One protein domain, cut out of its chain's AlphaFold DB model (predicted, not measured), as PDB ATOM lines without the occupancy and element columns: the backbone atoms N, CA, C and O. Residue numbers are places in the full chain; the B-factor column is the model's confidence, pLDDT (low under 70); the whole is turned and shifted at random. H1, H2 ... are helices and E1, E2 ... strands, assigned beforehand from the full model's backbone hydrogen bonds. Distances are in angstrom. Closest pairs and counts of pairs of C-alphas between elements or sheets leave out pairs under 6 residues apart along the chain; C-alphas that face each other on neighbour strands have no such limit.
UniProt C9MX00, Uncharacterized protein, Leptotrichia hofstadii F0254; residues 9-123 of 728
ATOM      1  N   ASP A   9      -4.064  50.765  -8.342       91.00
ATOM      2  CA  ASP A   9      -5.004  50.202  -9.319       91.00
ATOM      3  C   ASP A   9      -4.273  49.584 -10.523       91.00
ATOM      4  O   ASP A   9      -3.640  50.292 -11.313       91.00
ATOM      5  N   PHE A  10      -4.384  48.265 -10.688       92.75
ATOM      6  CA  PHE A  10      -3.827  47.527 -11.825       92.75
ATOM      7  C   PHE A  10      -4.784  47.588 -13.024       92.75
ATOM      8  O   PHE A  10      -5.425  46.605 -13.388       92.75
ATOM      9  N   LYS A  11      -4.891  48.759 -13.658       92.75
ATOM     10  CA  LYS A  11      -5.857  49.030 -14.747       92.75
ATOM     11  C   LYS A  11      -5.732  48.116 -15.970       92.75
ATOM     12  O   LYS A  11      -6.701  47.931 -16.701       92.75
ATOM     13  N   THR A  12      -4.541  47.580 -16.214       94.81
ATOM     14  CA  THR A  12      -4.199  46.741 -17.371       94.81
ATOM     15  C   THR A  12      -3.343  45.561 -16.935       94.81
ATOM     16  O   THR A  12      -2.747  45.596 -15.855       94.81
ATOM     17  N   ALA A  13      -3.225  44.543 -17.794       95.44
ATOM     18  CA  ALA A  13      -2.323  43.416 -17.569       95.44
ATOM     19  C   ALA A  13      -0.911  43.911 -17.205       95.44
ATOM     20  O   ALA A  13      -0.281  44.648 -17.963       95.44
ATOM     21  N   THR A  14      -0.441  43.529 -16.019       95.50
ATOM     22  CA  THR A  14       0.819  43.988 -15.426       95.50
ATOM     23  C   THR A  14       1.640  42.771 -15.028       95.50
ATOM     24  O   THR A  14       1.117  41.866 -14.389       95.50
ATOM     25  N   THR A  15       2.924  42.721 -15.386       95.81
ATOM     26  CA  THR A  15       3.830  41.639 -14.959       95.81
ATOM     27  C   THR A  15       4.836  42.166 -13.943       95.81
ATOM     28  O   THR A  15       5.519  43.148 -14.221       95.81
ATOM     29  N   ALA A  16       4.959  41.491 -12.802       94.81
ATOM     30  CA  ALA A  16       6.017  41.713 -11.823       94.81
ATOM     31  C   ALA A  16       6.964  40.507 -11.812       94.81
ATOM     32  O   ALA A  16       6.527  39.380 -11.587       94.81
ATOM     33  N   ASN A  17       8.256  40.739 -12.051       96.31
ATOM     34  CA  ASN A  17       9.292  39.718 -11.898       96.31
ATOM     35  C   ASN A  17       9.877  39.845 -10.494       96.31
ATOM     36  O   ASN A  17      10.458  40.882 -10.174       96.31
ATOM     37  N   ILE A  18       9.694  38.826  -9.658       96.31
ATOM     38  CA  ILE A  18      10.267  38.793  -8.316       96.31
ATOM     39  C   ILE A  18      11.480  37.871  -8.363       96.31
ATOM     40  O   ILE A  18      11.354  36.642  -8.396       96.31
ATOM     41  N   ASP A  19      12.655  38.487  -8.434       96.25
ATOM     42  CA  ASP A  19      13.931  37.781  -8.512       96.25
ATOM     43  C   ASP A  19      14.246  37.031  -7.212       96.25
ATOM     44  O   ASP A  19      13.558  37.156  -6.196       96.25
ATOM     45  N   THR A  20      15.291  36.204  -7.249       95.00
ATOM     46  CA  THR A  20      15.698  35.367  -6.119       95.00
ATOM     47  C   THR A  20      15.871  36.186  -4.840       95.00
ATOM     48  O   THR A  20      16.622  37.159  -4.825       95.00
ATOM     49  N   LYS A  21      15.190  35.777  -3.757       92.38
ATOM     50  CA  LYS A  21      15.122  36.497  -2.462       92.38
ATOM     51  C   LYS A  21      14.481  37.896  -2.511       92.38
ATOM     52  O   LYS A  21      14.513  38.610  -1.511       92.38
ATOM     53  N   GLY A  22      13.902  38.297  -3.641       94.19
ATOM     54  CA  GLY A  22      13.178  39.556  -3.795       94.19
ATOM     55  C   GLY A  22      11.802  39.532  -3.129       94.19
ATOM     56  O   GLY A  22      11.249  38.465  -2.855       94.19
ATOM     57  N   SER A  23      11.241  40.724  -2.910       94.25
ATOM     58  CA  SER A  23       9.910  40.916  -2.326       94.25
ATOM     59  C   SER A  23       9.039  41.789  -3.229       94.25
ATOM     60  O   SER A  23       9.502  42.833  -3.685       94.25
ATOM     61  N   GLY A  24       7.793  41.383  -3.487       92.25
ATOM     62  CA  GLY A  24       6.866  42.130  -4.347       92.25
ATOM     63  C   GLY A  24       6.207  43.319  -3.644       92.25
ATOM     64  O   GLY A  24       6.401  44.469  -4.031       92.25
ATOM     65  N   PHE A  25       5.440  43.044  -2.592       91.12
ATOM     66  CA  PHE A  25       4.700  44.039  -1.816       91.12
ATOM     67  C   PHE A  25       5.155  44.044  -0.361       91.12
ATOM     68  O   PHE A  25       5.430  42.990   0.203       91.12
ATOM     69  N   TYR A  26       5.164  45.221   0.266       92.19
ATOM     70  CA  TYR A  26       5.462  45.371   1.689       92.19
ATOM     71  C   TYR A  26       4.319  46.081   2.425       92.19
ATOM     72  O   TYR A  26       3.929  47.202   2.083       92.19
ATOM     73  N   ILE A  27       3.768  45.414   3.439       91.31
ATOM     74  CA  ILE A  27       2.650  45.868   4.267       91.31
ATOM     75  C   ILE A  27       3.147  45.978   5.709       91.31
ATOM     76  O   ILE A  27       3.357  44.974   6.377       91.31
ATOM     77  N   ALA A  28       3.318  47.205   6.193       92.12
ATOM     78  CA  ALA A  28       3.750  47.491   7.557       92.12
ATOM     79  C   ALA A  28       3.119  48.803   8.061       92.12
ATOM     80  O   ALA A  28       2.815  49.682   7.236       92.12
ATOM     81  N   PRO A  29       2.902  48.948   9.384       90.06
ATOM     82  CA  PRO A  29       2.491  50.210   9.991       90.06
ATOM     83  C   PRO A  29       3.603  51.266   9.871       90.06
ATOM     84  O   PRO A  29       4.763  50.936   9.638       90.06
ATOM     85  N   ALA A  30       3.253  52.547  10.039       87.31
ATOM     86  CA  ALA A  30       4.227  53.648   9.995       87.31
ATOM     87  C   ALA A  30       5.304  53.538  11.085       87.31
ATOM     88  O   ALA A  30       6.451  53.922  10.873       87.31
ATOM     89  N   THR A  31       4.915  53.040  12.256       89.44
ATOM     90  CA  THR A  31       5.767  52.872  13.431       89.44
ATOM     91  C   THR A  31       5.615  51.458  13.967       89.44
ATOM     92  O   THR A  31       4.519  50.893  13.910       89.44
ATOM     93  N   ALA A  32       6.695  50.902  14.516       88.75
ATOM     94  CA  ALA A  32       6.644  49.610  15.188       88.75
ATOM     95  C   ALA A  32       5.656  49.679  16.373       88.75
ATOM     96  O   ALA A  32       5.778  50.584  17.204       88.75
ATOM     97  N   PRO A  33       4.659  48.783  16.440       91.06
ATOM     98  CA  PRO A  33       3.726  48.738  17.554       91.06
ATOM     99  C   PRO A  33       4.360  48.069  18.782       91.06
ATOM    100  O   PRO A  33       5.422  47.449  18.700       91.06
ATOM    101  N   ALA A  34       3.683  48.175  19.928       90.69
ATOM    102  CA  ALA A  34       4.047  47.424  21.125       90.69
ATOM    103  C   ALA A  34       3.900  45.907  20.896       90.69
ATOM    104  O   ALA A  34       3.053  45.467  20.110       90.69
ATOM    105  N   VAL A  35       4.696  45.112  21.619       87.62
ATOM    106  CA  VAL A  35       4.648  43.641  21.580       87.62
ATOM    107  C   VAL A  35       3.215  43.147  21.788       87.62
ATOM    108  O   VAL A  35       2.501  43.628  22.668       87.62
ATOM    109  N   GLY A  36       2.784  42.200  20.954       86.25
ATOM    110  CA  GLY A  36       1.436  41.627  21.012       86.25
ATOM    111  C   GLY A  36       0.344  42.466  20.338       86.25
ATOM    112  O   GLY A  36      -0.814  42.054  20.344       86.25
ATOM    113  N   THR A  37       0.687  43.606  19.730       92.19
ATOM    114  CA  THR A  37      -0.259  44.439  18.977       92.19
ATOM    115  C   THR A  37      -0.052  44.283  17.470       92.19
ATOM    116  O   THR A  37       1.046  44.495  16.960       92.19
ATOM    117  N   TYR A  38      -1.135  43.979  16.750       93.75
ATOM    118  CA  TYR A  38      -1.125  43.708  15.309       93.75
ATOM    119  C   TYR A  38      -2.138  44.613  14.588       93.75
ATOM    120  O   TYR A  38      -3.277  44.210  14.358       93.75
ATOM    121  N   PRO A  39      -1.782  45.876  14.282       92.69
ATOM    122  CA  PRO A  39      -2.742  46.888  13.826       92.69
ATOM    123  C   PRO A  39      -3.222  46.707  12.379       92.69
ATOM    124  O   PRO A  39      -4.141  47.403  11.953       92.69
ATOM    125  N   LEU A  40      -2.588  45.827  11.601       91.00
ATOM    126  CA  LEU A  40      -2.892  45.631  10.185       91.00
ATOM    127  C   LEU A  40      -3.436  44.228   9.922       91.00
ATOM    128  O   LEU A  40      -2.952  43.256  10.486       91.00
ATOM    129  N   ASN A  41      -4.376  44.109   8.988       90.38
ATOM    130  CA  ASN A  41      -4.818  42.828   8.441       90.38
ATOM    131  C   ASN A  41      -4.524  42.796   6.936       90.38
ATOM    132  O   ASN A  41      -4.946  43.691   6.202       90.38
ATOM    133  N   ILE A  42      -3.798  41.776   6.470       89.06
ATOM    134  CA  ILE A  42      -3.355  41.694   5.067       89.06
ATOM    135  C   ILE A  42      -4.549  41.625   4.110       89.06
ATOM    136  O   ILE A  42      -4.549  42.332   3.109       89.06
ATOM    137  N   SER A  43      -5.579  40.837   4.424       87.00
ATOM    138  CA  SER A  43      -6.775  40.710   3.578       87.00
ATOM    139  C   SER A  43      -7.530  42.040   3.462       87.00
ATOM    140  O   SER A  43      -7.907  42.460   2.365       87.00
ATOM    141  N   THR A  44      -7.658  42.779   4.568       88.56
ATOM    142  CA  THR A  44      -8.226  44.135   4.551       88.56
ATOM    143  C   THR A  44      -7.390  45.088   3.699       88.56
ATOM    144  O   THR A  44      -7.940  45.807   2.869       88.56
ATOM    145  N   VAL A  45      -6.063  45.084   3.843       88.25
ATOM    146  CA  VAL A  45      -5.181  45.952   3.043       88.25
ATOM    147  C   VAL A  45      -5.257  45.595   1.554       88.25
ATOM    148  O   VAL A  45      -5.358  46.491   0.719       88.25
ATOM    149  N   LEU A  46      -5.263  44.306   1.202       87.62
ATOM    150  CA  LEU A  46      -5.383  43.852  -0.189       87.62
ATOM    151  C   LEU A  46      -6.721  44.254  -0.822       87.62
ATOM    152  O   LEU A  46      -6.737  44.653  -1.979       87.62
ATOM    153  N   SER A  47      -7.821  44.198  -0.070       86.25
ATOM    154  CA  SER A  47      -9.158  44.538  -0.584       86.25
ATOM    155  C   SER A  47      -9.464  46.040  -0.608       86.25
ATOM    156  O   SER A  47     -10.278  46.477  -1.418       86.25
ATOM    157  N   THR A  48      -8.834  46.841   0.256       87.12
ATOM    158  CA  THR A  48      -9.132  48.283   0.374       87.12
ATOM    159  C   THR A  48      -8.104  49.179  -0.311       87.12
ATOM    160  O   THR A  48      -8.457  50.262  -0.773       87.12
ATOM    161  N   ASN A  49      -6.841  48.749  -0.408       88.50
ATOM    162  CA  ASN A  49      -5.755  49.565  -0.955       88.50
ATOM    163  C   ASN A  49      -5.239  49.082  -2.316       88.50
ATOM    164  O   ASN A  49      -4.350  49.725  -2.876       88.50
ATOM    165  N   TYR A  50      -5.782  47.991  -2.861       89.12
ATOM    166  CA  TYR A  50      -5.452  47.517  -4.202       89.12
ATOM    167  C   TYR A  50      -6.725  47.252  -5.013       89.12
ATOM    168  O   TYR A  50      -7.626  46.549  -4.565       89.12
ATOM    169  N   ALA A  51      -6.794  47.803  -6.223       90.25
ATOM    170  CA  ALA A  51      -7.894  47.600  -7.161       90.25
ATOM    171  C   ALA A  51      -7.419  46.801  -8.380       90.25
ATOM    172  O   ALA A  51      -6.269  46.917  -8.807       90.25
ATOM    173  N   ASN A  52      -8.312  45.976  -8.937       92.38
ATOM    174  CA  ASN A  52      -8.056  45.156 -10.130       92.38
ATOM    175  C   ASN A  52      -6.817  44.246 -10.027       92.38
ATOM    176  O   ASN A  52      -6.183  43.939 -11.032       92.38
ATOM    177  N   LEU A  53      -6.490  43.771  -8.818       90.12
ATOM    178  CA  LEU A  53      -5.299  42.957  -8.537       90.12
ATOM    179  C   LEU A  53      -5.207  41.678  -9.407       90.12
ATOM    180  O   LEU A  53      -4.104  41.233  -9.712       90.12
ATOM    181  N   GLY A  54      -6.344  41.182  -9.921       91.44
ATOM    182  CA  GLY A  54      -6.438  40.107 -10.926       91.44
ATOM    183  C   GLY A  54      -5.676  40.351 -12.231       91.44
ATOM    184  O   GLY A  54      -5.330  39.396 -12.923       91.44
ATOM    185  N   ASN A  55      -5.366  41.606 -12.557       95.06
ATOM    186  CA  ASN A  55      -4.567  41.963 -13.729       95.06
ATOM    187  C   ASN A  55      -3.053  41.809 -13.499       95.06
ATOM    188  O   ASN A  55      -2.276  41.982 -14.441       95.06
ATOM    189  N   LEU A  56      -2.616  41.495 -12.275       94.88
ATOM    190  CA  LEU A  56      -1.215  41.248 -11.957       94.88
ATOM    191  C   LEU A  56      -0.828  39.791 -12.241       94.88
ATOM    192  O   LEU A  56      -1.451  38.849 -11.746       94.88
ATOM    193  N   THR A  57       0.265  39.615 -12.979       96.38
ATOM    194  CA  THR A  57       1.007  38.360 -13.102       96.38
ATOM    195  C   THR A  57       2.332  38.472 -12.355       96.38
ATOM    196  O   THR A  57       3.211  39.230 -12.763       96.38
ATOM    197  N   ALA A  58       2.499  37.715 -11.274       95.88
ATOM    198  CA  ALA A  58       3.743  37.639 -10.516       95.88
ATOM    199  C   ALA A  58       4.571  36.431 -10.974       95.88
ATOM    200  O   ALA A  58       4.154  35.287 -10.800       95.88
ATOM    201  N   LYS A  59       5.744  36.681 -11.560       96.94
ATOM    202  CA  LYS A  59       6.731  35.655 -11.914       96.94
ATOM    203  C   LYS A  59       7.697  35.482 -10.745       96.94
ATOM    204  O   LYS A  59       8.519  36.362 -10.503       96.94
ATOM    205  N   MET A  60       7.568  34.378 -10.020       96.00
ATOM    206  CA  MET A  60       8.257  34.139  -8.749       96.00
ATOM    207  C   MET A  60       9.520  33.303  -8.954       96.00
ATOM    208  O   MET A  60       9.442  32.189  -9.464       96.00
ATOM    209  N   SER A  61      10.677  33.819  -8.544       96.19
ATOM    210  CA  SER A  61      11.957  33.092  -8.571       96.19
ATOM    211  C   SER A  61      12.252  32.403  -7.230       96.19
ATOM    212  O   SER A  61      11.526  32.579  -6.252       96.19
ATOM    213  N   ALA A  62      13.341  31.634  -7.155       95.44
ATOM    214  CA  ALA A  62      13.751  30.904  -5.951       95.44
ATOM    215  C   ALA A  62      13.787  31.776  -4.679       95.44
ATOM    216  O   ALA A  62      14.428  32.827  -4.663       95.44
ATOM    217  N   ASN A  63      13.156  31.319  -3.594       91.69
ATOM    218  CA  ASN A  63      13.098  31.992  -2.288       91.69
ATOM    219  C   ASN A  63      12.527  33.425  -2.320       91.69
ATOM    220  O   ASN A  63      12.814  34.223  -1.427       91.69
ATOM    221  N   SER A  64      11.781  33.792  -3.364       95.00
ATOM    222  CA  SER A  64      11.128  35.103  -3.449       95.00
ATOM    223  C   SER A  64       9.863  35.168  -2.584       95.00
ATOM    224  O   SER A  64       9.266  34.139  -2.266       95.00
ATOM    225  N   ASN A  65       9.442  36.379  -2.209       94.25
ATOM    226  CA  ASN A  65       8.260  36.630  -1.380       94.25
ATOM    227  C   ASN A  65       7.285  37.549  -2.122       94.25
ATOM    228  O   ASN A  65       7.645  38.665  -2.492       94.25
ATOM    229  N   LEU A  66       6.037  37.135  -2.346       93.25
ATOM    230  CA  LEU A  66       5.088  38.007  -3.046       93.25
ATOM    231  C   LEU A  66       4.644  39.166  -2.146       93.25
ATOM    232  O   LEU A  66       4.749  40.322  -2.548       93.25
ATOM    233  N   ILE A  67       4.183  38.872  -0.930       93.00
ATOM    234  CA  ILE A  67       3.769  39.874   0.060       93.00
ATOM    235  C   ILE A  67       4.570  39.679   1.344       93.00
ATOM    236  O   ILE A  67       4.568  38.603   1.928       93.00
ATOM    237  N   VAL A  68       5.206  40.742   1.821       95.19
ATOM    238  CA  VAL A  68       5.845  40.799   3.134       95.19
ATOM    239  C   VAL A  68       4.965  41.630   4.065       95.19
ATOM    240  O   VAL A  68       4.719  42.805   3.796       95.19
ATOM    241  N   GLY A  69       4.467  41.026   5.142       94.31
ATOM    242  CA  GLY A  69       3.621  41.664   6.149       94.31
ATOM    243  C   GLY A  69       4.322  41.764   7.499       94.31
ATOM    244  O   GLY A  69       4.691  40.740   8.072       94.31
ATOM    245  N   SER A  70       4.476  42.972   8.039       94.62
ATOM    246  CA  SER A  70       5.029  43.193   9.377       94.62
ATOM    247  C   SER A  70       3.967  43.679  10.352       94.62
ATOM    248  O   SER A  70       3.231  44.620  10.045       94.62
ATOM    249  N   TYR A  71       3.925  43.069  11.539       94.38
ATOM    250  CA  TYR A  71       2.955  43.388  12.593       94.38
ATOM    251  C   TYR A  71       1.494  43.236  12.140       94.38
ATOM    252  O   TYR A  71       0.628  44.054  12.458       94.38
ATOM    253  N   THR A  72       1.221  42.193  11.359       94.69
ATOM    254  CA  THR A  72      -0.110  41.917  10.812       94.69
ATOM    255  C   THR A  72      -0.818  40.803  11.579       94.69
ATOM    256  O   THR A  72      -0.160  39.846  11.980       94.69
ATOM    257  N   ASP A  73      -2.141  40.882  11.721       95.00
ATOM    258  CA  ASP A  73      -2.995  39.757  12.123       95.00
ATOM    259  C   ASP A  73      -3.487  39.040  10.859       95.00
ATOM    260  O   ASP A  73      -4.147  39.643  10.002       95.00
ATOM    261  N   ALA A  74      -3.114  37.773  10.708       93.94
ATOM    262  CA  ALA A  74      -3.354  36.973   9.519       93.94
ATOM    263  C   ALA A  74      -3.963  35.612   9.877       93.94
ATOM    264  O   ALA A  74      -3.534  34.942  10.813       93.94
ATOM    265  N   LYS A  75      -4.935  35.183   9.071       95.31
ATOM    266  CA  LYS A  75      -5.523  33.839   9.107       95.31
ATOM    267  C   LYS A  75      -5.331  33.162   7.763       95.31
ATOM    268  O   LYS A  75      -5.479  33.836   6.739       95.31
ATOM    269  N   LEU A  76      -5.037  31.867   7.745       93.88
ATOM    270  CA  LEU A  76      -4.816  31.136   6.496       93.88
ATOM    271  C   LEU A  76      -6.047  31.200   5.578       93.88
ATOM    272  O   LEU A  76      -5.901  31.500   4.394       93.88
ATOM    273  N   SER A  77      -7.259  31.052   6.125       92.31
ATOM    274  CA  SER A  77      -8.512  31.195   5.364       92.31
ATOM    275  C   SER A  77      -8.625  32.549   4.644       92.31
ATOM    276  O   SER A  77      -8.963  32.621   3.459       92.31
ATOM    277  N   ALA A  78      -8.276  33.633   5.342       89.88
ATOM    278  CA  ALA A  78      -8.341  34.994   4.823       89.88
ATOM    279  C   ALA A  78      -7.242  35.282   3.792       89.88
ATOM    280  O   ALA A  78      -7.492  36.003   2.828       89.88
ATOM    281  N   LEU A  79      -6.039  34.731   3.980       89.00
ATOM    282  CA  LEU A  79      -4.944  34.864   3.016       89.00
ATOM    283  C   LEU A  79      -5.258  34.115   1.715       89.00
ATOM    284  O   LEU A  79      -5.052  34.657   0.631       89.00
ATOM    285  N   THR A  80      -5.826  32.912   1.806       80.56
ATOM    286  CA  THR A  80      -6.212  32.124   0.628       80.56
ATOM    287  C   THR A  80      -7.328  32.798  -0.170       80.56
ATOM    288  O   THR A  80      -7.251  32.859  -1.396       80.56
ATOM    289  N   ALA A  81      -8.337  33.362   0.502       78.38
ATOM    290  CA  ALA A  81      -9.446  34.047  -0.166       78.38
ATOM    291  C   ALA A  81      -9.047  35.386  -0.822       78.38
ATOM    292  O   ALA A  81      -9.677  35.809  -1.790       78.38
ATOM    293  N   ALA A  82      -8.022  36.069  -0.302       68.31
ATOM    294  CA  ALA A  82      -7.731  37.465  -0.636       68.31
ATOM    295  C   ALA A  82      -6.682  37.685  -1.737       68.31
ATOM    296  O   ALA A  82      -6.356  38.840  -2.013       68.31
ATOM    297  N   LEU A  83      -6.134  36.634  -2.362       78.69
ATOM    298  CA  LEU A  83      -5.028  36.764  -3.322       78.69
ATOM    299  C   LEU A  83      -5.425  36.458  -4.778       78.69
ATOM    300  O   LEU A  83      -4.990  35.446  -5.330       78.69
ATOM    301  N   PRO A  84      -6.190  37.335  -5.453       82.12
ATOM    302  CA  PRO A  84      -6.466  37.210  -6.878       82.12
ATOM    303  C   PRO A  84      -5.255  37.699  -7.690       82.12
ATOM    304  O   PRO A  84      -5.358  38.678  -8.415       82.12
ATOM    305  N   VAL A  85      -4.084  37.074  -7.537       89.06
ATOM    306  CA  VAL A  85      -2.879  37.349  -8.342       89.06
ATOM    307  C   VAL A  85      -2.566  36.113  -9.173       89.06
ATOM    308  O   VAL A  85      -2.516  35.005  -8.640       89.06
ATOM    309  N   ASN A  86      -2.298  36.291 -10.467       91.88
ATOM    310  CA  ASN A  86      -1.842  35.193 -11.312       91.88
ATOM    311  C   ASN A  86      -0.370  34.905 -11.000       91.88
ATOM    312  O   ASN A  86       0.487  35.748 -11.259       91.88
ATOM    313  N   ILE A  87      -0.055  33.737 -10.441       92.62
ATOM    314  CA  ILE A  87       1.325  33.377 -10.096       92.62
ATOM    315  C   ILE A  87       1.907  32.445 -11.159       92.62
ATOM    316  O   ILE A  87       1.314  31.423 -11.492       92.62
ATOM    317  N   VAL A  88       3.085  32.802 -11.665       95.25
ATOM    318  CA  VAL A  88       3.925  31.953 -12.513       95.25
ATOM    319  C   VAL A  88       5.133  31.535 -11.686       95.25
ATOM    320  O   VAL A  88       5.948  32.376 -11.302       95.25
ATOM    321  N   ASP A  89       5.233  30.244 -11.396       93.50
ATOM    322  CA  ASP A  89       6.330  29.676 -10.619       93.50
ATOM    323  C   ASP A  89       7.560  29.412 -11.505       93.50
ATOM    324  O   ASP A  89       7.550  28.520 -12.351       93.50
ATOM    325  N   ASN A  90       8.622  30.193 -11.292       94.62
ATOM    326  CA  ASN A  90       9.942  30.022 -11.907       94.62
ATOM    327  C   ASN A  90      11.001  29.600 -10.868       94.62
ATOM    328  O   ASN A  90      12.202  29.732 -11.109       94.62
ATOM    329  N   SER A  91      10.584  29.155  -9.681       90.69
ATOM    330  CA  SER A  91      11.468  28.954  -8.531       90.69
ATOM    331  C   SER A  91      12.182  27.598  -8.504       90.69
ATOM    332  O   SER A  91      13.191  27.444  -7.811       90.69
ATOM    333  N   GLY A  92      11.700  26.627  -9.283       89.25
ATOM    334  CA  GLY A  92      12.221  25.260  -9.282       89.25
ATOM    335  C   GLY A  92      12.029  24.581  -7.923       89.25
ATOM    336  O   GLY A  92      11.049  24.819  -7.227       89.25
ATOM    337  N   SER A  93      12.985  23.747  -7.509       85.69
ATOM    338  CA  SER A  93      12.911  23.023  -6.230       85.69
ATOM    339  C   SER A  93      13.082  23.909  -4.992       85.69
ATOM    340  O   SER A  93      12.818  23.456  -3.885       85.69
ATOM    341  N   ALA A  94      13.561  25.145  -5.156       85.88
ATOM    342  CA  ALA A  94      13.755  26.073  -4.045       85.88
ATOM    343  C   ALA A  94      12.438  26.699  -3.554       85.88
ATOM    344  O   ALA A  94      12.398  27.205  -2.437       85.88
ATOM    345  N   GLY A  95      11.380  26.672  -4.372       88.56
ATOM    346  CA  GLY A  95      10.082  27.241  -4.028       88.56
ATOM    347  C   GLY A  95      10.071  28.772  -3.923       88.56
ATOM    348  O   GLY A  95      11.091  29.460  -4.046       88.56
ATOM    349  N   TYR A  96       8.882  29.316  -3.678       91.69
ATOM    350  CA  TYR A  96       8.638  30.728  -3.384       91.69
ATOM    351  C   TYR A  96       7.581  30.853  -2.279       91.69
ATOM    352  O   TYR A  96       6.766  29.952  -2.081       91.69
ATOM    353  N   ASN A  97       7.546  31.999  -1.600       91.12
ATOM    354  CA  ASN A  97       6.559  32.286  -0.564       91.12
ATOM    355  C   ASN A  97       5.492  33.242  -1.101       91.12
ATOM    356  O   ASN A  97       5.797  34.310  -1.643       91.12
ATOM    357  N   LYS A  98       4.215  32.905  -0.903       90.50
ATOM    358  CA  LYS A  98       3.127  33.867  -1.160       90.50
ATOM    359  C   LYS A  98       3.154  34.989  -0.125       90.50
ATOM    360  O   LYS A  98       2.950  36.154  -0.463       90.50
ATOM    361  N   TYR A  99       3.453  34.627   1.117       93.38
ATOM    362  CA  TYR A  99       3.497  35.544   2.241       93.38
ATOM    363  C   TYR A  99       4.755  35.305   3.066       93.38
ATOM    364  O   TYR A  99       5.094  34.158   3.343       93.38
ATOM    365  N   LEU A 100       5.405  36.386   3.487       95.50
ATOM    366  CA  LEU A 100       6.372  36.389   4.577       95.50
ATOM    367  C   LEU A 100       5.825  37.279   5.683       95.50
ATOM    368  O   LEU A 100       5.591  38.466   5.460       95.50
ATOM    369  N   LEU A 101       5.617  36.719   6.868       95.94
ATOM    370  CA  LEU A 101       5.085  37.434   8.017       95.94
ATOM    371  C   LEU A 101       6.191  37.634   9.054       95.94
ATOM    372  O   LEU A 101       6.808  36.674   9.512       95.94
ATOM    373  N   TYR A 102       6.443  38.893   9.402       94.88
ATOM    374  CA  TYR A 102       7.484  39.301  10.340       94.88
ATOM    375  C   TYR A 102       6.877  39.940  11.587       94.88
ATOM    376  O   TYR A 102       6.157  40.935  11.467       94.88
ATOM    377  N   ARG A 103       7.178  39.403  12.777       94.00
ATOM    378  CA  ARG A 103       6.594  39.869  14.053       94.00
ATOM    379  C   ARG A 103       5.082  40.048  13.965       94.00
ATOM    380  O   ARG A 103       4.514  41.040  14.413       94.00
ATOM    381  N   SER A 104       4.449  39.084  13.316       95.44
ATOM    382  CA  SER A 104       3.031  39.071  12.988       95.44
ATOM    383  C   SER A 104       2.335  37.972  13.777       95.44
ATOM    384  O   SER A 104       2.983  37.087  14.331       95.44
ATOM    385  N   LYS A 105       1.008  38.018  13.820       96.75
ATOM    386  CA  LYS A 105       0.183  36.928  14.323       96.75
ATOM    387  C   LYS A 105      -0.372  36.158  13.138       96.75
ATOM    388  O   LYS A 105      -0.986  36.749  12.252       96.75
ATOM    389  N   PHE A 106      -0.144  34.855  13.124       97.19
ATOM    390  CA  PHE A 106      -0.628  33.948  12.098       97.19
ATOM    391  C   PHE A 106      -1.414  32.800  12.730       97.19
ATOM    392  O   PHE A 106      -0.899  32.093  13.593       97.19
ATOM    393  N   GLU A 107      -2.655  32.611  12.290       97.69
ATOM    394  CA  GLU A 107      -3.510  31.491  12.684       97.69
ATOM    395  C   GLU A 107      -3.773  30.578  11.480       97.69
ATOM    396  O   GLU A 107      -4.375  30.989  10.483       97.69
ATOM    397  N   ALA A 108      -3.320  29.328  11.581       97.44
ATOM    398  CA  ALA A 108      -3.693  28.245  10.681       97.44
ATOM    399  C   ALA A 108      -5.059  27.697  11.122       97.44
ATOM    400  O   ALA A 108      -5.145  26.723  11.865       97.44
ATOM    401  N   ASP A 109      -6.123  28.392  10.717       97.06
ATOM    402  CA  ASP A 109      -7.523  28.087  11.046       97.06
ATOM    403  C   ASP A 109      -8.181  27.085  10.083       97.06
ATOM    404  O   ASP A 109      -9.299  26.623  10.303       97.06
ATOM    405  N   THR A 110      -7.506  26.773   8.981       94.56
ATOM    406  CA  THR A 110      -7.938  25.832   7.947       94.56
ATOM    407  C   THR A 110      -6.716  25.308   7.190       94.56
ATOM    408  O   THR A 110      -5.592  25.654   7.541       94.56
ATOM    409  N   GLY A 111      -6.927  24.520   6.135       91.06
ATOM    410  CA  GLY A 111      -5.862  24.006   5.274       91.06
ATOM    411  C   GLY A 111      -5.047  22.881   5.914       91.06
ATOM    412  O   GLY A 111      -5.317  22.452   7.039       91.06
ATOM    413  N   ASP A 112      -4.069  22.402   5.153       93.31
ATOM    414  CA  ASP A 112      -3.158  21.321   5.522       93.31
ATOM    415  C   ASP A 112      -1.698  21.811   5.652       93.31
ATOM    416  O   ASP A 112      -1.398  23.011   5.605       93.31
ATOM    417  N   TYR A 113      -0.768  20.869   5.830       93.31
ATOM    418  CA  TYR A 113       0.668  21.151   5.908       93.31
ATOM    419  C   TYR A 113       1.216  21.853   4.651       93.31
ATOM    420  O   TYR A 113       2.068  22.741   4.761       93.31
ATOM    421  N   ASP A 114       0.717  21.505   3.462       89.56
ATOM    422  CA  ASP A 114       1.175  22.085   2.201       89.56
ATOM    423  C   ASP A 114       0.739  23.540   2.047       89.56
ATOM    424  O   ASP A 114       1.445  24.339   1.426       89.56
ATOM    425  N   ASP A 115      -0.410  23.911   2.606       90.44
ATOM    426  CA  ASP A 115      -0.835  25.304   2.673       90.44
ATOM    427  C   ASP A 115      -0.071  26.091   3.733       90.44
ATOM    428  O   ASP A 115       0.376  27.209   3.457       90.44
ATOM    429  N   PHE A 116       0.158  25.492   4.904       91.50
ATOM    430  CA  PHE A 116       0.947  26.102   5.970       91.50
ATOM    431  C   PHE A 116       2.375  26.435   5.507       91.50
ATOM    432  O   PHE A 116       2.829  27.569   5.669       91.50
ATOM    433  N   LYS A 117       3.072  25.490   4.856       88.31
ATOM    434  CA  LYS A 117       4.486  25.653   4.462       88.31
ATOM    435  C   LYS A 117       4.734  26.726   3.392       88.31
ATOM    436  O   LYS A 117       5.880  27.095   3.157       88.31
ATOM    437  N   LYS A 118       3.682  27.247   2.745       85.81
ATOM    438  CA  LYS A 118       3.766  28.359   1.770       85.81
ATOM    439  C   LYS A 118       3.841  29.741   2.436       85.81
ATOM    440  O   LYS A 118       3.987  30.750   1.731       85.81
ATOM    441  N   ILE A 119       3.685  29.802   3.761       91.44
ATOM    442  CA  ILE A 119       3.792  31.017   4.569       91.44
ATOM    443  C   ILE A 119       5.156  31.017   5.261       91.44
ATOM    444  O   ILE A 119       5.415  30.211   6.151       91.44
ATOM    445  N   ALA A 120       6.028  31.950   4.888       93.31
ATOM    446  CA  ALA A 120       7.263  32.183   5.625       93.31
ATOM    447  C   ALA A 120       6.958  32.977   6.902       93.31
ATOM    448  O   ALA A 120       6.283  34.005   6.858       93.31
ATOM    449  N   LEU A 121       7.458  32.512   8.045       94.75
ATOM    450  CA  LEU A 121       7.189  33.095   9.360       94.75
ATOM    451  C   LEU A 121       8.512  33.443  10.038       94.75
ATOM    452  O   LEU A 121       9.399  32.594  10.131       94.75
ATOM    453  N   VAL A 122       8.646  34.678  10.516       93.75
ATOM    454  CA  VAL A 122       9.866  35.165  11.173       93.75
ATOM    455  C   VAL A 122       9.502  35.926  12.445       93.75
ATOM    456  O   VAL A 122       8.693  36.858  12.407       93.75
ATOM    457  N   SER A 123      10.088  35.512  13.571       93.31
ATOM    458  CA  SER A 123       9.875  36.050  14.925       93.31
ATOM    459  C   SER A 123       8.410  36.380  15.243       93.31
ATOM    460  O   SER A 123       8.100  37.466  15.722       93.31
TER     461      SER A 123
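AT A GLANCE: This is residues 9 to 123 of the 728 residues of an uncharacterized protein of Leptotrichia hofstadii F0254 (UniProt C9MX00). The chain winds in stacked turns, a short solenoid with three walls of parallel strands: E1, E3 and E6 form one, E2, E4, E7 and E9 the second, and E5 and E8 the third. The small helices H1 and H2 sit side by side beyond the third wall, before the chain passes back to the first, and H3 lies at the E9 end of the coil. The printed part has 115 residues with three named helices and nine named strands, in the order E1 E2 H1 E3 E4 E5 H2 E6 E7 E8 H3 E9; its class is mixed, helices and strands. The whole is compact, with a radius of gyration of the C-alphas of 13.8 A and spans of 37 by 33 by 26 A.

IN THESE COORDINATES: Begin with the largest sheet: E2 is residues 23 to 27, E4 is 65 to 70, E7 is 97 to 102 and E9 is 119 to 122. Find C-alpha 65 at (8.260, 36.630, -1.380); from there E4 runs 13.0 A to C-alpha 70, and E7 is also 13.0 A long. The second sheet holds E1, residues 14 to 18, starting at (0.819, 43.988, -15.426) and 12.9 A long, E3, residues 56 to 60, 12.3 A long, and E6, residues 86 to 89. The third has E5, residues 72 to 75, and E8, residues 105 to 108. H1 is residues 42 to 49, 10.2 A long; H2 is 76 to 81 and H3 is 113 to 116. E9 ends at C-alpha 122, (9.866, 35.165, 11.173).

HOW THE PARTS SIT: Look across the strongly twisted sheet E2 E4 E7 E9, where E2 and E9 are edge strands. E2 and E4 are parallel, with N 25 and O 66 within hydrogen-bond range at 2.8 A; E4 and E7 have N 69 and O 100 at 2.8 A, and E7 and E9 have N 101 and O 120 at 2.8 A. In the sheet E1 E3 E6, E1 and E3 have N 57 and O 14 at 2.8 A, and E3 and E6 have N 88 and O 58 at 2.8 A. E5 and E8, parallel at 6 degrees, have N 74 and O 105 at 2.8 A. Residues 40 to 41 form a short parallel pairing with residues 72 to 73 of E5. H1 only grazes the largest sheet, with residues 42 to 46. H1 and H2 only just touch, with 3 pairs of C-alphas within 8 A, the closest being Ser 43 and Ala 78 at 6.1 A; they run the same way at a shallow tilt of 32 degrees. H2 and H3 are close but not clearly touching, the closest C-alphas, those of Leu 76 and Phe 116, being 7.7 A apart. In H1 and H2 every O i to N i+4 pair is within hydrogen-bond range; H3 is too short for such a pair.

THE WHOLE: The C-alphas farthest apart are those of Thr 12 and Val 35, at 40.1 A. The printed part has no cut. The long link is E2 to H1, residues 28 to 41, whose C-alphas lie 11 to 22 A from the mean of all C-alphas. The mean pLDDT of the printed part is 91.8, and residue 82 is under 70.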